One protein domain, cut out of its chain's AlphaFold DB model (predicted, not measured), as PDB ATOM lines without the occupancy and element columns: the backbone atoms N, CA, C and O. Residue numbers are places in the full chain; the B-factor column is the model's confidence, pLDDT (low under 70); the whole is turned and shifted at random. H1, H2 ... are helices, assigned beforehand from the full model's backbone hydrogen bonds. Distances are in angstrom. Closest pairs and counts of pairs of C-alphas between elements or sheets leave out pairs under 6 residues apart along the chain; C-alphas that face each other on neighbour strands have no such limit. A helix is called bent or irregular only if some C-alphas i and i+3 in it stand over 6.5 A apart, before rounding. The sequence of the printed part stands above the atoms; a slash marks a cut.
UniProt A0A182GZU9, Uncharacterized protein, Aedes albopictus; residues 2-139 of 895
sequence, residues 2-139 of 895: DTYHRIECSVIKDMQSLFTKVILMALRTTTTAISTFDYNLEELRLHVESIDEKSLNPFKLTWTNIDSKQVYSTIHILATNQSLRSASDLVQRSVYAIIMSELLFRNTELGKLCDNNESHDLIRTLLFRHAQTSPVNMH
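AT A GLANCE: This is residues 2 to 139 of the 895 residues of an uncharacterized protein of Aedes albopictus (UniProt A0A182GZU9). H8 runs through the middle of a set of crossed helices, with H3 and H6 both packed on it at steep tilts and the three centres making a triangle. Round these, H1 packs on residues 31 to 35 of H3, H7 makes a corner with H6, H2 is close to both H3 and H6, and H4 and H5, joined by a long loop of residues 51 to 67, lie on the side away from H6. The printed part has 138 residues with eight named helices, H1 to H8 in order, and no named strand: the class is all helix. It is compact, with a radius of gyration of the C-alphas of 14.8 A, and spans 41 by 35 by 28 A.

HOW THE PARTS SIT: H1, residues 2 to 8, touches H3, residues 21 to 36, at a steep tilt of 45 degrees, opposite ways; the closest C-alphas are those of Thr 3 and Ser 35, 6.4 A apart. H2, residues 12 to 18, is close but not clearly touching H3, the closest C-alphas being those of Met 15 and Leu 24, 7.7 A apart. H3 is the hub, touching H1, H4 (residues 41 to 50), H5 (residues 68 to 76) and H8 (residues 117 to 137). It only just touches H4, with 3 pairs of C-alphas within 8 A, the closest those of Ile 34 and Leu 41 at 6.8 A. It only just touches H5, also with 3 pairs, the closest those of Thr 36 and Ser 68 at 6.3 A. H3 and H8 touch at a steep tilt of 50 degrees, opposite ways, with the C-alphas of Ala 26 and His 130 closest at 4.6 A. H6, residues 87 to 107, touches H8 at a steep tilt of 53 degrees, opposite ways, with Ala 97 and Phe 128 closest, their C-alphas 5.1 A apart. H7, residues 110 to 113, and H6 touch only at the corner, the closest C-alphas being those of Phe 105 and Gly 111 at 3.7 A. H5 and H6 are apart. Every O i to N i+4 pair is within hydrogen-bond range in H1, H4, H5 and H6; the counts are 1 of 3 in H2, with 3 of 4 O i to N i+3 pairs, 10 of 12 in H3 and 15 of 17 in H8, and H7 is too short for such a pair.

IN THESE COORDINATES: H1 begins at C-alpha 2, (-18.845, 39.744, 44.805). H3 is 22.5 A long from first to last C-alpha, H6 30.3 A and H8 29.7 A. H8 is only just irregular, C-alphas 132 and 135 being 6.6 A apart, and ends at C-alpha 137, (-10.736, 29.610, 21.917).

THE WHOLE: The two C-alphas farthest apart are those of Thr 64 and Ser 88, at 42.1 A. The printed part has no cut; the link from H4 to H5, 17 residues, is long. Mean pLDDT of the printed part is 84.5, and residues 2 to 22 are under 70.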
ATOM      1  N   ASP A   2     -17.601  38.983  45.056       54.72
ATOM      2  CA  ASP A   2     -18.845  39.744  44.805       54.72
ATOM      3  C   ASP A   2     -19.654  39.345  43.547       54.72
ATOM      4  O   ASP A   2     -20.872  39.235  43.626       54.72
ATOM      5  N   THR A   3     -19.036  39.080  42.389       53.06
ATOM      6  CA  THR A   3     -19.779  38.887  41.118       53.06
ATOM      7  C   THR A   3     -20.529  37.554  41.033       53.06
ATOM      8  O   THR A   3     -21.698  37.504  40.650       53.06
ATOM      9  N   TYR A   4     -19.865  36.461  41.427       54.50
ATOM     10  CA  TYR A   4     -20.417  35.103  41.354       54.50
ATOM     11  C   TYR A   4     -21.671  34.940  42.212       54.50
ATOM     12  O   TYR A   4     -22.641  34.303  41.797       54.50
ATOM     13  N   HIS A   5     -21.658  35.541  43.403       56.84
ATOM     14  CA  HIS A   5     -22.771  35.453  44.337       56.84
ATOM     15  C   HIS A   5     -23.941  36.361  43.942       56.84
ATOM     16  O   HIS A   5     -25.086  35.954  44.118       56.84
ATOM     17  N   ARG A   6     -23.671  37.540  43.360       57.88
ATOM     18  CA  ARG A   6     -24.704  38.518  42.973       57.88
ATOM     19  C   ARG A   6     -25.466  38.171  41.692       57.88
ATOM     20  O   ARG A   6     -26.654  38.472  41.621       57.88
ATOM     21  N   ILE A   7     -24.805  37.589  40.685       63.09
ATOM     22  CA  ILE A   7     -25.415  37.394  39.353       63.09
ATOM     23  C   ILE A   7     -25.603  35.921  38.977       63.09
ATOM     24  O   ILE A   7     -26.532  35.603  38.253       63.09
ATOM     25  N   GLU A   8     -24.774  34.987  39.442       65.31
ATOM     26  CA  GLU A   8     -24.814  33.630  38.872       65.31
ATOM     27  C   GLU A   8     -25.415  32.565  39.799       65.31
ATOM     28  O   GLU A   8     -26.071  31.632  39.332       65.31
ATOM     29  N   CYS A   9     -25.210  32.678  41.116       63.22
ATOM     30  CA  CYS A   9     -25.545  31.610  42.068       63.22
ATOM     31  C   CYS A   9     -27.018  31.169  42.047       63.22
ATOM     32  O   CYS A   9     -27.290  29.990  42.268       63.22
ATOM     33  N   SER A  10     -27.956  32.077  41.766       62.72
ATOM     34  CA  SER A  10     -29.391  31.769  41.742       62.72
ATOM     35  C   SER A  10     -29.841  30.980  40.510       62.72
ATOM     36  O   SER A  10     -30.910  30.381  40.557       62.72
ATOM     37  N   VAL A  11     -29.041  30.936  39.436       65.56
ATOM     38  CA  VAL A  11     -29.432  30.318  38.152       65.56
ATOM     39  C   VAL A  11     -28.552  29.147  37.721       65.56
ATOM     40  O   VAL A  11     -28.959  28.345  36.882       65.56
ATOM     41  N   ILE A  12     -27.352  29.000  38.295       64.19
ATOM     42  CA  ILE A  12     -26.391  27.960  37.892       64.19
ATOM     43  C   ILE A  12     -26.970  26.551  37.990       64.19
ATOM     44  O   ILE A  12     -26.704  25.732  37.114       64.19
ATOM     45  N   LYS A  13     -27.758  26.260  39.030       60.34
ATOM     46  CA  LYS A  13     -28.342  24.928  39.231       60.34
ATOM     47  C   LYS A  13     -29.293  24.550  38.091       60.34
ATOM     48  O   LYS A  13     -29.233  23.427  37.598       60.34
ATOM     49  N   ASP A  14     -30.108  25.500  37.644       57.53
ATOM     50  CA  ASP A  14     -31.059  25.293  36.551       57.53
ATOM     51  C   ASP A  14     -30.315  25.182  35.213       57.53
ATOM     52  O   ASP A  14     -30.581  24.291  34.406       57.53
ATOM     53  N   MET A  15     -29.288  26.012  35.017       62.59
ATOM     54  CA  MET A  15     -28.464  26.023  33.808       62.59
ATOM     55  C   MET A  15     -27.566  24.786  33.654       62.59
ATOM     56  O   MET A  15     -27.377  24.319  32.533       62.59
ATOM     57  N   GLN A  16     -27.042  24.214  34.743       58.00
ATOM     58  CA  GLN A  16     -26.229  22.988  34.711       58.00
ATOM     59  C   GLN A  16     -26.995  21.780  34.156       58.00
ATOM     60  O   GLN A  16     -26.380  20.887  33.579       58.00
ATOM     61  N   SER A  17     -28.322  21.759  34.308       51.00
ATOM     62  CA  SER A  17     -29.175  20.707  33.744       51.00
ATOM     63  C   SER A  17     -29.475  20.895  32.250       51.00
ATOM     64  O   SER A  17     -29.829  19.934  31.571       51.00
ATOM     65  N   LEU A  18     -29.312  22.120  31.736       47.22
ATOM     66  CA  LEU A  18     -29.734  22.525  30.391       47.22
ATOM     67  C   LEU A  18     -28.566  22.738  29.415       47.22
ATOM     68  O   LEU A  18     -28.763  22.635  28.204       47.22
ATOM     69  N   PHE A  19     -27.359  23.038  29.906       58.03
ATOM     70  CA  PHE A  19     -26.239  23.487  29.074       58.03
ATOM     71  C   PHE A  19     -24.940  22.713  29.322       58.03
ATOM     72  O   PHE A  19     -24.647  22.260  30.427       58.03
ATOM     73  N   THR A  20     -24.105  22.604  28.285       64.12
ATOM     74  CA  THR A  20     -22.768  22.005  28.403       64.12
ATOM     75  C   THR A  20     -21.807  22.933  29.155       64.12
ATOM     76  O   THR A  20     -21.972  24.155  29.163       64.12
ATOM     77  N   LYS A  21     -20.737  22.369  29.740       64.56
ATOM     78  CA  LYS A  21     -19.690  23.130  30.459       64.56
ATOM     79  C   LYS A  21     -19.120  24.305  29.642       64.56
ATOM     80  O   LYS A  21     -18.807  25.347  30.204       64.56
ATOM     81  N   VAL A  22     -19.038  24.154  28.317       61.06
ATOM     82  CA  VAL A  22     -18.532  25.176  27.383       61.06
ATOM     83  C   VAL A  22     -19.492  26.365  27.246       61.06
ATOM     84  O   VAL A  22     -19.045  27.495  27.081       61.06
ATOM     85  N   ILE A  23     -20.804  26.142  27.353       72.19
ATOM     86  CA  ILE A  23     -21.814  27.211  27.281       72.19
ATOM     87  C   ILE A  23     -21.892  27.991  28.599       72.19
ATOM     88  O   ILE A  23     -22.048  29.209  28.576       72.19
ATOM     89  N   LEU A  24     -21.668  27.338  29.744       78.88
ATOM     90  CA  LEU A  24     -21.546  28.030  31.036       78.88
ATOM     91  C   LEU A  24     -20.342  28.989  31.085       78.88
ATOM     92  O   LEU A  24     -20.366  29.966  31.833       78.88
ATOM     93  N   MET A  25     -19.310  28.757  30.266       83.56
ATOM     94  CA  MET A  25     -18.204  29.707  30.128       83.56
ATOM     95  C   MET A  25     -18.662  31.020  29.487       83.56
ATOM     96  O   MET A  25     -18.258  32.081  29.942       83.56
ATOM     97  N   ALA A  26     -19.563  30.976  28.502       87.88
ATOM     98  CA  ALA A  26     -20.083  32.190  27.878       87.88
ATOM     99  C   ALA A  26     -20.805  33.095  28.883       87.88
ATOM    100  O   ALA A  26     -20.619  34.316  28.870       87.88
ATOM    101  N   LEU A  27     -21.574  32.485  29.790       87.62
ATOM    102  CA  LEU A  27     -22.169  33.176  30.927       87.62
ATOM    103  C   LEU A  27     -21.086  33.821  31.796       87.62
ATOM    104  O   LEU A  27     -21.108  35.035  31.984       87.62
ATOM    105  N   ARG A  28     -20.121  33.022  32.271       88.19
ATOM    106  CA  ARG A  28     -19.032  33.474  33.147       88.19
ATOM    107  C   ARG A  28     -18.237  34.629  32.539       88.19
ATOM    108  O   ARG A  28     -17.905  35.584  33.238       88.19
ATOM    109  N   THR A  29     -17.902  34.548  31.254       90.25
ATOM    110  CA  THR A  29     -17.171  35.610  30.557       90.25
ATOM    111  C   THR A  29     -18.020  36.880  30.492       90.25
ATOM    112  O   THR A  29     -17.501  37.963  30.756       90.25
ATOM    113  N   THR A  30     -19.327  36.757  30.237       92.56
ATOM    114  CA  THR A  30     -20.232  37.913  30.129       92.56
ATOM    115  C   THR A  30     -20.417  38.596  31.483       92.56
ATOM    116  O   THR A  30     -20.298  39.811  31.587       92.56
ATOM    117  N   THR A  31     -20.644  37.833  32.551       90.00
ATOM    118  CA  THR A  31     -20.788  38.377  33.912       90.00
ATOM    119  C   THR A  31     -19.485  38.981  34.434       90.00
ATOM    120  O   THR A  31     -19.509  40.015  35.101       90.00
ATOM    121  N   THR A  32     -18.337  38.394  34.081       90.69
ATOM    122  CA  THR A  32     -17.016  38.967  34.381       90.69
ATOM    123  C   THR A  32     -16.804  40.284  33.637       90.69
ATOM    124  O   THR A  32     -16.287  41.229  34.233       90.69
ATOM    125  N   ALA A  33     -17.255  40.383  32.382       92.56
ATOM    126  CA  ALA A  33     -17.240  41.636  31.635       92.56
ATOM    127  C   ALA A  33     -18.077  42.696  32.359       92.56
ATOM    128  O   ALA A  33     -17.537  43.726  32.726       92.56
ATOM    129  N   ILE A  34     -19.339  42.416  32.696       92.19
ATOM    130  CA  ILE A  34     -20.205  43.351  33.445       92.19
ATOM    131  C   ILE A  34     -19.525  43.836  34.735       92.19
ATOM    132  O   ILE A  34     -19.507  45.030  35.027       92.19
ATOM    133  N   SER A  35     -18.911  42.921  35.486       90.25
ATOM    134  CA  SER A  35     -18.208  43.264  36.722       90.25
ATOM    135  C   SER A  35     -16.939  44.082  36.513       90.25
ATOM    136  O   SER A  35     -16.588  44.858  37.391       90.25
ATOM    137  N   THR A  36     -16.233  43.891  35.398       91.88
ATOM    138  CA  THR A  36     -15.021  44.653  35.041       91.88
ATOM    139  C   THR A  36     -15.324  46.135  34.815       91.88
ATOM    140  O   THR A  36     -14.446  46.981  34.972       91.88
ATOM    141  N   PHE A  37     -16.569  46.446  34.459       93.38
ATOM    142  CA  PHE A  37     -17.073  47.804  34.263       93.38
ATOM    143  C   PHE A  37     -17.944  48.258  35.438       93.38
ATOM    144  O   PHE A  37     -18.838  49.074  35.258       93.38
ATOM    145  N   ASP A  38     -17.732  47.694  36.633       89.81
ATOM    146  CA  ASP A  38     -18.445  48.073  37.856       89.81
ATOM    147  C   ASP A  38     -19.978  48.076  37.698       89.81
ATOM    148  O   ASP A  38     -20.685  48.877  38.305       89.81
ATOM    149  N   TYR A  39     -20.503  47.146  36.887       89.88
ATOM    150  CA  TYR A  39     -21.926  47.011  36.554       89.88
ATOM    151  C   TYR A  39     -22.527  48.201  35.774       89.88
ATOM    152  O   TYR A  39     -23.745  48.277  35.616       89.88
ATOM    153  N   ASN A  40     -21.693  49.094  35.227       92.25
ATOM    154  CA  ASN A  40     -22.094  50.169  34.322       92.25
ATOM    155  C   ASN A  40     -22.242  49.637  32.886       92.25
ATOM    156  O   ASN A  40     -21.274  49.528  32.129       92.25
ATOM    157  N   LEU A  41     -23.474  49.276  32.513       92.62
ATOM    158  CA  LEU A  41     -23.769  48.673  31.210       92.62
ATOM    159  C   LEU A  41     -23.549  49.635  30.037       92.62
ATOM    160  O   LEU A  41     -23.160  49.184  28.963       92.62
ATOM    161  N   GLU A  42     -23.740  50.938  30.240       92.06
ATOM    162  CA  GLU A  42     -23.517  51.939  29.194       92.06
ATOM    163  C   GLU A  42     -22.023  52.120  28.905       92.06
ATOM    164  O   GLU A  42     -21.601  52.146  27.751       92.06
ATOM    165  N   GLU A  43     -21.192  52.149  29.950       94.81
ATOM    166  CA  GLU A  43     -19.738  52.176  29.780       94.81
ATOM    167  C   GLU A  43     -19.224  50.902  29.094       94.81
ATOM    168  O   GLU A  43     -18.399  50.984  28.183       94.81
ATOM    169  N   LEU A  44     -19.747  49.729  29.472       95.19
ATOM    170  CA  LEU A  44     -19.428  48.467  28.801       95.19
ATOM    171  C   LEU A  44     -19.840  48.491  27.320       95.19
ATOM    172  O   LEU A  44     -19.069  48.029  26.477       95.19
ATOM    173  N   ARG A  45     -21.023  49.031  26.994       95.12
ATOM    174  CA  ARG A  45     -21.514  49.170  25.613       95.12
ATOM    175  C   ARG A  45     -20.577  50.041  24.782       95.12
ATOM    176  O   ARG A  45     -20.064  49.578  23.766       95.12
ATOM    177  N   LEU A  46     -20.296  51.257  25.258       94.81
ATOM    178  CA  LEU A  46     -19.402  52.207  24.592       94.81
ATOM    179  C   LEU A  46     -17.988  51.636  24.431       94.81
ATOM    180  O   LEU A  46     -17.367  51.799  23.381       94.81
ATOM    181  N   HIS A  47     -17.486  50.924  25.444       95.19
ATOM    182  CA  HIS A  47     -16.189  50.260  25.364       95.19
ATOM    183  C   HIS A  47     -16.181  49.183  24.284       95.19
ATOM    184  O   HIS A  47     -15.286  49.193  23.446       95.19
ATOM    185  N   VAL A  48     -17.175  48.290  24.259       94.19
ATOM    186  CA  VAL A  48     -17.289  47.233  23.240       94.19
ATOM    187  C   VAL A  48     -17.383  47.822  21.830       94.19
ATOM    188  O   VAL A  48     -16.682  47.354  20.939       94.19
ATOM    189  N   GLU A  49     -18.179  48.874  21.638       92.50
ATOM    190  CA  GLU A  49     -18.309  49.579  20.355       92.50
ATOM    191  C   GLU A  49     -17.011  50.271  19.915       92.50
ATOM    192  O   GLU A  49     -16.766  50.423  18.719       92.50
ATOM    193  N   SER A  50     -16.158  50.661  20.867       93.44
ATOM    194  CA  SER A  50     -14.857  51.275  20.584       93.44
ATOM    195  C   SER A  50     -13.760  50.274  20.191       93.44
ATOM    196  O   SER A  50     -12.702  50.690  19.709       93.44
ATOM    197  N   ILE A  51     -13.971  48.965  20.394       92.62
ATOM    198  CA  ILE A  51     -12.964  47.943  20.087       92.62
ATOM    199  C   ILE A  51     -12.840  47.781  18.569       92.62
ATOM    200  O   ILE A  51     -13.716  47.231  17.905       92.62
ATOM    201  N   ASP A  52     -11.688  48.166  18.022       88.50
ATOM    202  CA  ASP A  52     -11.315  47.793  16.659       88.50
ATOM    203  C   ASP A  52     -10.758  46.360  16.630       88.50
ATOM    204  O   ASP A  52      -9.572  46.113  16.878       88.50
ATOM    205  N   GLU A  53     -11.631  45.407  16.292       83.50
ATOM    206  CA  GLU A  53     -11.293  43.981  16.200       83.50
ATOM    207  C   GLU A  53     -10.157  43.682  15.202       83.50
ATOM    208  O   GLU A  53      -9.507  42.642  15.314       83.50
ATOM    209  N   LYS A  54      -9.894  44.564  14.225       81.12
ATOM    210  CA  LYS A  54      -8.868  44.334  13.193       81.12
ATOM    211  C   LYS A  54      -7.485  44.833  13.595       81.12
ATOM    212  O   LYS A  54      -6.492  44.299  13.096       81.12
ATOM    213  N   SER A  55      -7.399  45.864  14.435       82.81
ATOM    214  CA  SER A  55      -6.119  46.493  14.793       82.81
ATOM    215  C   SER A  55      -5.620  46.136  16.192       82.81
ATOM    216  O   SER A  55      -4.407  46.216  16.433       82.81
ATOM    217  N   LEU A  56      -6.501  45.691  17.099       86.81
ATOM    218  CA  LEU A  56      -6.101  45.284  18.441       86.81
ATOM    219  C   LEU A  56      -5.211  44.034  18.388       86.81
ATOM    220  O   LEU A  56      -5.638  42.942  18.023       86.81
ATOM    221  N   ASN A  57      -3.954  44.194  18.801       86.62
ATOM    222  CA  ASN A  57      -2.990  43.106  18.894       86.62
ATOM    223  C   ASN A  57      -2.541  42.931  20.356       86.62
ATOM    224  O   ASN A  57      -1.764  43.759  20.841       86.62
ATOM    225  N   PRO A  58      -2.958  41.847  21.042       88.44
ATOM    226  CA  PRO A  58      -2.585  41.573  22.433       88.44
ATOM    227  C   PRO A  58      -1.069  41.534  22.697       88.44
ATOM    228  O   PRO A  58      -0.629  41.829  23.806       88.44
ATOM    229  N   PHE A  59      -0.248  41.234  21.684       84.69
ATOM    230  CA  PHE A  59       1.216  41.221  21.799       84.69
ATOM    231  C   PHE A  59       1.858  42.616  21.779       84.69
ATOM    232  O   PHE A  59       3.045  42.738  22.069       84.69
ATOM    233  N   LYS A  60       1.106  43.670  21.435       86.56
ATOM    234  CA  LYS A  60       1.575  45.066  21.497       86.56
ATOM    235  C   LYS A  60       1.214  45.762  22.817       86.56
ATOM    236  O   LYS A  60       1.569  46.923  22.993       86.56
ATOM    237  N   LEU A  61       0.503  45.080  23.718       87.88
ATOM    238  CA  LEU A  61       0.081  45.624  25.009       87.88
ATOM    239  C   LEU A  61       1.169  45.454  26.080       87.88
ATOM    240  O   LEU A  61       1.926  44.482  26.077       87.88
ATOM    241  N   THR A  62       1.204  46.380  27.038       88.56
ATOM    242  CA  THR A  62       2.121  46.332  28.186       88.56
ATOM    243  C   THR A  62       1.487  45.557  29.341       88.56
ATOM    244  O   THR A  62       0.826  46.128  30.204       88.56
ATOM    245  N   TRP A  63       1.710  44.241  29.371       86.56
ATOM    246  CA  TRP A  63       1.078  43.315  30.328       86.56
ATOM    247  C   TRP A  63       1.441  43.536  31.802       86.56
ATOM    248  O   TRP A  63       0.712  43.077  32.673       86.56
ATOM    249  N   THR A  64       2.534  44.238  32.109       85.44
ATOM    250  CA  THR A  64       2.942  44.499  33.500       85.44
ATOM    251  C   THR A  64       1.989  45.434  34.241       85.44
ATOM    252  O   THR A  64       1.870  45.307  35.454       85.44
ATOM    253  N   ASN A  65       1.295  46.329  33.524       85.19
ATOM    254  CA  ASN A  65       0.359  47.317  34.079       85.19
ATOM    255  C   ASN A  65      -0.976  47.341  33.308       85.19
ATOM    256  O   ASN A  65      -1.630  48.380  33.239       85.19
ATOM    257  N   ILE A  66      -1.348  46.231  32.666       89.50
ATOM    258  CA  ILE A  66      -2.579  46.156  31.875       89.50
ATOM    259  C   ILE A  66      -3.804  46.203  32.795       89.50
ATOM    260  O   ILE A  66      -3.856  45.497  33.804       89.50
ATOM    261  N   ASP A  67      -4.792  47.027  32.453       90.44
ATOM    262  CA  ASP A  67      -6.044  47.077  33.207       90.44
ATOM    263  C   ASP A  67      -7.025  45.972  32.766       90.44
ATOM    264  O   ASP A  67      -6.913  45.381  31.688       90.44
ATOM    265  N   SER A  68      -8.014  45.672  33.611       89.69
ATOM    266  CA  SER A  68      -8.968  44.583  33.347       89.69
ATOM    267  C   SER A  68      -9.872  44.841  32.130       89.69
ATOM    268  O   SER A  68     -10.287  43.883  31.477       89.69
ATOM    269  N   LYS A  69     -10.140  46.106  31.771       93.44
ATOM    270  CA  LYS A  69     -10.952  46.476  30.595       93.44
ATOM    271  C   LYS A  69     -10.181  46.183  29.308       93.44
ATOM    272  O   LYS A  69     -10.738  45.608  28.376       93.44
ATOM    273  N   GLN A  70      -8.882  46.487  29.287       90.81
ATOM    274  CA  GLN A  70      -7.967  46.115  28.209       90.81
ATOM    275  C   GLN A  70      -7.826  44.595  28.085       90.81
ATOM    276  O   GLN A  70      -7.864  44.071  26.970       90.81
ATOM    277  N   VAL A  71      -7.733  43.866  29.206       91.25
ATOM    278  CA  VAL A  71      -7.753  42.393  29.196       91.25
ATOM    279  C   VAL A  71      -9.054  41.879  28.581       91.25
ATOM    280  O   VAL A  71      -9.006  41.032  27.687       91.25
ATOM    281  N   TYR A  72     -10.213  42.415  28.970       93.12
ATOM    282  CA  TYR A  72     -11.486  42.030  28.360       93.12
ATOM    283  C   TYR A  72     -11.520  42.315  26.853       93.12
ATOM    284  O   TYR A  72     -11.961  41.447  26.099       93.12
ATOM    285  N   SER A  73     -10.974  43.443  26.381       93.50
ATOM    286  CA  SER A  73     -10.871  43.715  24.940       93.50
ATOM    287  C   SER A  73     -10.146  42.595  24.192       93.50
ATOM    288  O   SER A  73     -10.593  42.185  23.125       93.50
ATOM    289  N   THR A  74      -9.074  42.035  24.768       92.81
ATOM    290  CA  THR A  74      -8.354  40.905  24.151       92.81
ATOM    291  C   THR A  74      -9.181  39.617  24.088       92.81
ATOM    292  O   THR A  74      -9.025  38.844  23.148       92.81
ATOM    293  N   ILE A  75     -10.080  39.393  25.050       92.12
ATOM    294  CA  ILE A  75     -11.013  38.256  25.044       92.12
ATOM    295  C   ILE A  75     -12.153  38.494  24.049       92.12
ATOM    296  O   ILE A  75     -12.594  37.564  23.372       92.12
ATOM    297  N   HIS A  76     -12.616  39.737  23.931       92.06
ATOM    298  CA  HIS A  76     -13.715  40.107  23.050       92.06
ATOM    299  C   HIS A  76     -13.377  39.873  21.571       92.06
ATOM    300  O   HIS A  76     -14.233  39.398  20.823       92.06
ATOM    301  N   ILE A  77     -12.133  40.142  21.162       91.50
ATOM    302  CA  ILE A  77     -11.660  39.966  19.776       91.50
ATOM    303  C   ILE A  77     -11.348  38.509  19.394       91.50
ATOM    304  O   ILE A  77     -10.935  38.247  18.264       91.50
ATOM    305  N   LEU A  78     -11.501  37.553  20.316       91.56
ATOM    306  CA  LEU A  78     -11.259  36.142  20.020       91.56
ATOM    307  C   LEU A  78     -12.221  35.620  18.945       91.56
ATOM    308  O   LEU A  78     -13.355  36.084  18.810       91.56
ATOM    309  N   ALA A  79     -11.763  34.628  18.181       90.69
ATOM    310  CA  ALA A  79     -12.454  34.179  16.979       90.69
ATOM    311  C   ALA A  79     -13.860  33.644  17.293       90.69
ATOM    312  O   ALA A  79     -14.030  32.738  18.106       90.69
ATOM    313  N   THR A  80     -14.885  34.156  16.614       91.81
ATOM    314  CA  THR A  80     -16.245  33.592  16.683       91.81
ATOM    315  C   THR A  80     -16.473  32.527  15.617       91.81
ATOM    316  O   THR A  80     -17.318  31.654  15.801       91.81
ATOM    317  N   ASN A  81     -15.741  32.604  14.500       91.94
ATOM    318  CA  ASN A  81     -15.997  31.875  13.252       91.94
ATOM    319  C   ASN A  81     -17.429  32.053  12.725       91.94
ATOM    320  O   ASN A  81     -17.926  31.200  11.998       91.94
ATOM    321  N   GLN A  82     -18.095  33.160  13.075       92.19
ATOM    322  CA  GLN A  82     -19.518  33.375  12.799       92.19
ATOM    323  C   GLN A  82     -19.885  33.171  11.322       92.19
ATOM    324  O   GLN A  82     -20.883  32.521  11.030       92.19
ATOM    325  N   SER A  83     -19.064  33.668  10.392       92.44
ATOM    326  CA  SER A  83     -19.292  33.532   8.945       92.44
ATOM    327  C   SER A  83     -19.072  32.119   8.395       92.44
ATOM    328  O   SER A  83     -19.476  31.840   7.271       92.44
ATOM    329  N   LEU A  84     -18.427  31.236   9.162       92.19
ATOM    330  CA  LEU A  84     -18.115  29.858   8.773       92.19
ATOM    331  C   LEU A  84     -19.057  28.834   9.426       92.19
ATOM    332  O   LEU A  84     -19.031  27.657   9.072       92.19
ATOM    333  N   ARG A  85     -19.878  29.267  10.389       89.06
ATOM    334  CA  ARG A  85     -20.833  28.417  11.108       89.06
ATOM    335  C   ARG A  85     -22.070  28.141  10.262       89.06
ATOM    336  O   ARG A  85     -22.499  28.964   9.455       89.06
ATOM    337  N   SER A  86     -22.689  26.984  10.488       86.50
ATOM    338  CA  SER A  86     -23.980  26.673   9.877       86.50
ATOM    339  C   SER A  86     -25.093  27.533  10.485       86.50
ATOM    340  O   SER A  86     -25.033  27.920  11.654       86.50
ATOM    341  N   ALA A  87     -26.158  27.776   9.717       88.88
ATOM    342  CA  ALA A  87     -27.337  28.481  10.221       88.88
ATOM    343  C   ALA A  87     -27.923  27.799  11.473       88.88
ATOM    344  O   ALA A  87     -28.313  28.477  12.417       88.88
ATOM    345  N   SER A  88     -27.918  26.462  11.516       83.50
ATOM    346  CA  SER A  88     -28.398  25.698  12.672       83.50
ATOM    347  C   SER A  88     -27.566  25.944  13.935       83.50
ATOM    348  O   SER A  88     -28.141  26.070  15.013       83.50
ATOM    349  N   ASP A  89     -26.235  26.028  13.827       83.50
ATOM    350  CA  ASP A  89     -25.358  26.309  14.978       83.50
ATOM    351  C   ASP A  89     -25.573  27.740  15.497       83.50
ATOM    352  O   ASP A  89     -25.682  27.955  16.706       83.50
ATOM    353  N   LEU A  90     -25.724  28.716  14.594       90.25
ATOM    354  CA  LEU A  90     -26.036  30.099  14.969       90.25
ATOM    355  C   LEU A  90     -27.403  30.207  15.658       90.25
ATOM    356  O   LEU A  90     -27.509  30.849  16.706       90.25
ATOM    357  N   VAL A  91     -28.431  29.530  15.137       88.56
ATOM    358  CA  VAL A  91     -29.756  29.477  15.777       88.56
ATOM    359  C   VAL A  91     -29.650  28.860  17.169       88.56
ATOM    360  O   VAL A  91     -30.123  29.458  18.134       88.56
ATOM    361  N   GLN A  92     -28.964  27.728  17.317       84.25
ATOM    362  CA  GLN A  92     -28.795  27.074  18.615       84.25
ATOM    363  C   GLN A  92     -28.130  27.998  19.649       84.25
ATOM    364  O   GLN A  92     -28.618  28.132  20.771       84.25
ATOM    365  N   ARG A  93     -27.053  28.695  19.268       87.88
ATOM    366  CA  ARG A  93     -26.365  29.650  20.152       87.88
ATOM    367  C   ARG A  93     -27.228  30.856  20.496       87.88
ATOM    368  O   ARG A  93     -27.159  31.337  21.624       87.88
ATOM    369  N   SER A  94     -28.047  31.328  19.556       90.88
ATOM    370  CA  SER A  94     -28.986  32.424  19.812       90.88
ATOM    371  C   SER A  94     -30.050  32.019  20.834       90.88
ATOM    372  O   SER A  94     -30.297  32.761  21.781       90.88
ATOM    373  N   VAL A  95     -30.587  30.797  20.734       86.69
ATOM    374  CA  VAL A  95     -31.538  30.244  21.708       86.69
ATOM    375  C   VAL A  95     -30.894  30.133  23.090       86.69
ATOM    376  O   VAL A  95     -31.502  30.538  24.078       86.69
ATOM    377  N   TYR A  96     -29.648  29.655  23.174       85.19
ATOM    378  CA  TYR A  96     -28.913  29.611  24.441       85.19
ATOM    379  C   TYR A  96     -28.730  31.002  25.048       85.19
ATOM    380  O   TYR A  96     -28.986  31.176  26.237       85.19
ATOM    381  N   ALA A  97     -28.340  31.995  24.248       90.81
ATOM    382  CA  ALA A  97     -28.194  33.371  24.710       90.81
ATOM    383  C   ALA A  97     -29.523  33.952  25.218       90.81
ATOM    384  O   ALA A  97     -29.543  34.567  26.282       90.81
ATOM    385  N   ILE A  98     -30.634  33.694  24.518       89.88
ATOM    386  CA  ILE A  98     -31.976  34.132  24.923       89.88
ATOM    387  C   ILE A  98     -32.361  33.498  26.262       89.88
ATOM    388  O   ILE A  98     -32.669  34.224  27.204       89.88
ATOM    389  N   ILE A  99     -32.286  32.168  26.380       85.88
ATOM    390  CA  ILE A  99     -32.653  31.457  27.613       85.88
ATOM    391  C   ILE A  99     -31.770  31.907  28.780       85.88
ATOM    392  O   ILE A  99     -32.285  32.197  29.859       85.88
ATOM    393  N   MET A 100     -30.450  32.002  28.573       87.75
ATOM    394  CA  MET A 100     -29.529  32.463  29.613       87.75
ATOM    395  C   MET A 100     -29.846  33.892  30.047       87.75
ATOM    396  O   MET A 100     -29.932  34.145  31.245       87.75
ATOM    397  N   SER A 101     -30.069  34.804  29.095       91.00
ATOM    398  CA  SER A 101     -30.427  36.189  29.404       91.00
ATOM    399  C   SER A 101     -31.722  36.269  30.213       91.00
ATOM    400  O   SER A 101     -31.759  36.944  31.234       91.00
ATOM    401  N   GLU A 102     -32.744  35.493  29.844       89.38
ATOM    402  CA  GLU A 102     -34.039  35.513  30.521       89.38
ATOM    403  C   GLU A 102     -33.942  34.998  31.959       89.38
ATOM    404  O   GLU A 102     -34.512  35.581  32.883       89.38
ATOM    405  N   LEU A 103     -33.176  33.925  32.170       84.25
ATOM    406  CA  LEU A 103     -32.913  33.407  33.508       84.25
ATOM    407  C   LEU A 103     -32.160  34.431  34.363       84.25
ATOM    408  O   LEU A 103     -32.515  34.604  35.529       84.25
ATOM    409  N   LEU A 104     -31.171  35.129  33.798       85.69
ATOM    410  CA  LEU A 104     -30.442  36.180  34.508       85.69
ATOM    411  C   LEU A 104     -31.346  37.359  34.868       85.69
ATOM    412  O   LEU A 104     -31.323  37.814  36.010       85.69
ATOM    413  N   PHE A 105     -32.162  37.839  33.929       88.88
ATOM    414  CA  PHE A 105     -33.038  38.984  34.172       88.88
ATOM    415  C   PHE A 105     -34.090  38.686  35.241       88.88
ATOM    416  O   PHE A 105     -34.377  39.537  36.077       88.88
ATOM    417  N   ARG A 106     -34.645  37.470  35.263       84.19
ATOM    418  CA  ARG A 106     -35.698  37.109  36.225       84.19
ATOM    419  C   ARG A 106     -35.186  36.829  37.630       84.19
ATOM    420  O   ARG A 106     -35.894  37.102  38.593       84.19
ATOM    421  N   ASN A 107     -34.003  36.234  37.746       80.62
ATOM    422  CA  ASN A 107     -33.578  35.591  38.992       80.62
ATOM    423  C   ASN A 107     -32.359  36.258  39.643       80.62
ATOM    424  O   ASN A 107     -31.811  35.718  40.606       80.62
ATOM    425  N   THR A 108     -31.887  37.390  39.115       82.56
ATOM    426  CA  THR A 108     -30.653  38.046  39.570       82.56
ATOM    427  C   THR A 108     -30.819  39.565  39.589       82.56
ATOM    428  O   THR A 108     -31.698  40.114  38.925       82.56
ATOM    429  N   GLU A 109     -29.935  40.268  40.301       82.38
ATOM    430  CA  GLU A 109     -29.927  41.739  40.322       82.38
ATOM    431  C   GLU A 109     -29.634  42.359  38.940       82.38
ATOM    432  O   GLU A 109     -29.944  43.529  38.721       82.38
ATOM    433  N   LEU A 110     -29.117  41.579  37.975       84.75
ATOM    434  CA  LEU A 110     -28.889  42.048  36.607       84.75
ATOM    435  C   LEU A 110     -30.183  42.518  35.932       84.75
ATOM    436  O   LEU A 110     -30.154  43.495  35.194       84.75
ATOM    437  N   GLY A 111     -31.327  41.892  36.229       83.69
ATOM    438  CA  GLY A 111     -32.616  42.332  35.689       83.69
ATOM    439  C   GLY A 111     -33.004  43.751  36.100       83.69
ATOM    440  O   GLY A 111     -33.650  44.447  35.326       83.69
ATOM    441  N   LYS A 112     -32.576  44.204  37.288       83.12
ATOM    442  CA  LYS A 112     -32.805  45.582  37.751       83.12
ATOM    443  C   LYS A 112     -31.824  46.577  37.130       83.12
ATOM    444  O   LYS A 112     -32.154  47.750  37.023       83.12
ATOM    445  N   LEU A 113     -30.628  46.114  36.756       82.75
ATOM    446  CA  LEU A 113     -29.605  46.917  36.077       82.75
ATOM    447  C   LEU A 113     -29.918  47.121  34.587       82.75
ATOM    448  O   LEU A 113     -29.477  48.102  34.000       82.75
ATOM    449  N   CYS A 114     -30.664  46.201  33.974       86.19
ATOM    450  CA  CYS A 114     -31.120  46.308  32.594       86.19
ATOM    451  C   CYS A 114     -32.472  47.046  32.525       86.19
ATOM    452  O   CYS A 114     -33.530  46.421  32.426       86.19
ATOM    453  N   ASP A 115     -32.432  48.377  32.603       79.75
ATOM    454  CA  ASP A 115     -33.604  49.261  32.711       79.75
ATOM    455  C   ASP A 115     -34.236  49.671  31.364       79.75
ATOM    456  O   ASP A 115     -35.286  50.317  31.336       79.75
ATOM    457  N   ASN A 116     -33.627  49.280  30.240       85.81
ATOM    458  CA  ASN A 116     -34.051  49.658  28.893       85.81
ATOM    459  C   ASN A 116     -33.755  48.554  27.852       85.81
ATOM    460  O   ASN A 116     -33.033  47.596  28.123       85.81
ATOM    461  N   ASN A 117     -34.292  48.683  26.634       88.00
ATOM    462  CA  ASN A 117     -34.086  47.673  25.585       88.00
ATOM    463  C   ASN A 117     -32.616  47.556  25.141       88.00
ATOM    464  O   ASN A 117     -32.162  46.455  24.848       88.00
ATOM    465  N   GLU A 118     -31.856  48.655  25.140       89.38
ATOM    466  CA  GLU A 118     -30.452  48.665  24.704       89.38
ATOM    467  C   GLU A 118     -29.558  47.832  25.635       89.38
ATOM    468  O   GLU A 118     -28.728  47.046  25.182       89.38
ATOM    469  N   SER A 119     -29.773  47.936  26.946       89.75
ATOM    470  CA  SER A 119     -29.077  47.138  27.959       89.75
ATOM    471  C   SER A 119     -29.469  45.657  27.899       89.75
ATOM    472  O   SER A 119     -28.605  44.792  28.052       89.75
ATOM    473  N   HIS A 120     -30.733  45.337  27.600       90.81
ATOM    474  CA  HIS A 120     -31.161  43.956  27.331       90.81
ATOM    475  C   HIS A 120     -30.462  43.377  26.095       90.81
ATOM    476  O   HIS A 120     -29.955  42.249  26.132       90.81
ATOM    477  N   ASP A 121     -30.412  44.150  25.014       93.00
ATOM    478  CA  ASP A 121     -29.821  43.736  23.744       93.00
ATOM    479  C   ASP A 121     -28.301  43.602  23.835       93.00
ATOM    480  O   ASP A 121     -27.743  42.646  23.284       93.00
ATOM    481  N   LEU A 122     -27.628  44.460  24.609       94.81
ATOM    482  CA  LEU A 122     -26.208  44.320  24.931       94.81
ATOM    483  C   LEU A 122     -25.923  42.961  25.582       94.81
ATOM    484  O   LEU A 122     -25.071  42.217  25.096       94.81
ATOM    485  N   ILE A 123     -26.645  42.605  26.651       94.88
ATOM    486  CA  ILE A 123     -26.412  41.343  27.373       94.88
ATOM    487  C   ILE A 123     -26.672  40.133  26.473       94.88
ATOM    488  O   ILE A 123     -25.856  39.207  26.440       94.88
ATOM    489  N   ARG A 124     -27.763  40.141  25.697       94.94
ATOM    490  CA  ARG A 124     -28.055  39.069  24.729       94.94
ATOM    491  C   ARG A 124     -26.967  38.955  23.666       94.94
ATOM    492  O   ARG A 124     -26.541  37.844  23.351       94.94
ATOM    493  N   THR A 125     -26.481  40.084  23.157       94.94
ATOM    494  CA  THR A 125     -25.420  40.137  22.144       94.94
ATOM    495  C   THR A 125     -24.096  39.615  22.692       94.94
ATOM    496  O   THR A 125     -23.437  38.810  22.031       94.94
ATOM    497  N   LEU A 126     -23.724  39.993  23.917       95.44
ATOM    498  CA  LEU A 126     -22.517  39.491  24.575       95.44
ATOM    499  C   LEU A 126     -22.607  37.988  24.852       95.44
ATOM    500  O   LEU A 126     -21.687  37.256  24.486       95.44
ATOM    501  N   LEU A 127     -23.735  37.504  25.383       94.81
ATOM    502  CA  LEU A 127     -23.968  36.070  25.586       94.81
ATOM    503  C   LEU A 127     -23.924  35.294  24.268       94.81
ATOM    504  O   LEU A 127     -23.341  34.215  24.216       94.81
ATOM    505  N   PHE A 128     -24.494  35.838  23.192       95.12
ATOM    506  CA  PHE A 128     -24.446  35.216  21.871       95.12
ATOM    507  C   PHE A 128     -23.024  35.189  21.303       95.12
ATOM    508  O   PHE A 128     -22.573  34.157  20.796       95.12
ATOM    509  N   ARG A 129     -22.278  36.292  21.429       94.38
ATOM    510  CA  ARG A 129     -20.877  36.366  21.006       94.38
ATOM    511  C   ARG A 129     -20.020  35.380  21.793       94.38
ATOM    512  O   ARG A 129     -19.311  34.578  21.193       94.38
ATOM    513  N   HIS A 130     -20.105  35.386  23.120       93.94
ATOM    514  CA  HIS A 130     -19.327  34.497  23.988       93.94
ATOM    515  C   HIS A 130     -19.755  33.028  23.842       93.94
ATOM    516  O   HIS A 130     -18.922  32.117  23.883       93.94
ATOM    517  N   ALA A 131     -21.043  32.834  23.540       90.50
ATOM    518  CA  ALA A 131     -21.660  31.712  22.842       90.50
ATOM    519  C   ALA A 131     -20.730  31.075  21.812       90.50
ATOM    520  O   ALA A 131     -20.415  29.889  21.858       90.50
ATOM    521  N   GLN A 132     -20.303  31.889  20.852       91.44
ATOM    522  CA  GLN A 132     -19.517  31.489  19.690       91.44
ATOM    523  C   GLN A 132     -18.011  31.415  19.965       91.44
ATOM    524  O   GLN A 132     -17.346  30.562  19.376       91.44
ATOM    525  N   THR A 133     -17.465  32.270  20.837       90.75
ATOM    526  CA  THR A 133     -16.019  32.287  21.122       90.75
ATOM    527  C   THR A 133     -15.584  31.119  22.008       90.75
ATOM    528  O   THR A 133     -14.510  30.553  21.790       90.75
ATOM    529  N   SER A 134     -16.406  30.708  22.978       87.25
ATOM    530  CA  SER A 134     -16.014  29.715  23.990       87.25
ATOM    531  C   SER A 134     -15.592  28.343  23.417       87.25
ATOM    532  O   SER A 134     -14.545  27.829  23.794       87.25
ATOM    533  N   PRO A 135     -16.305  27.721  22.463       82.38
ATOM    534  CA  PRO A 135     -15.911  26.398  21.965       82.38
ATOM    535  C   PRO A 135     -14.621  26.371  21.137       82.38
ATOM    536  O   PRO A 135     -14.068  25.290  20.939       82.38
ATOM    537  N   VAL A 136     -14.180  27.519  20.611       86.69
ATOM    538  CA  VAL A 136     -13.081  27.581  19.630       86.69
ATOM    539  C   VAL A 136     -11.824  28.272  20.150       86.69
ATOM    540  O   VAL A 136     -10.792  28.184  19.498       86.69
ATOM    541  N   ASN A 137     -11.881  28.902  21.329       89.00
ATOM    542  CA  ASN A 137     -10.736  29.610  21.917       89.00
ATOM    543  C   ASN A 137     -10.364  29.149  23.337       89.00
ATOM    544  O   ASN A 137      -9.335  29.567  23.857       89.00
ATOM    545  N   MET A 138     -11.190  28.339  24.008       84.38
ATOM    546  CA  MET A 138     -10.966  28.006  25.421       84.38
ATOM    547  C   MET A 138     -10.020  26.821  25.588       84.38
ATOM    548  O   MET A 138     -10.096  25.836  24.855       84.38
ATOM    549  N   HIS A 139      -9.176  26.892  26.618       82.94
ATOM    550  CA  HIS A 139      -8.217  25.840  26.950       82.94
ATOM    551  C   HIS A 139      -8.570  25.167  28.270       82.94
ATOM    552  O   HIS A 139      -9.022  25.828  29.203       82.94
TER     553      HIS A 139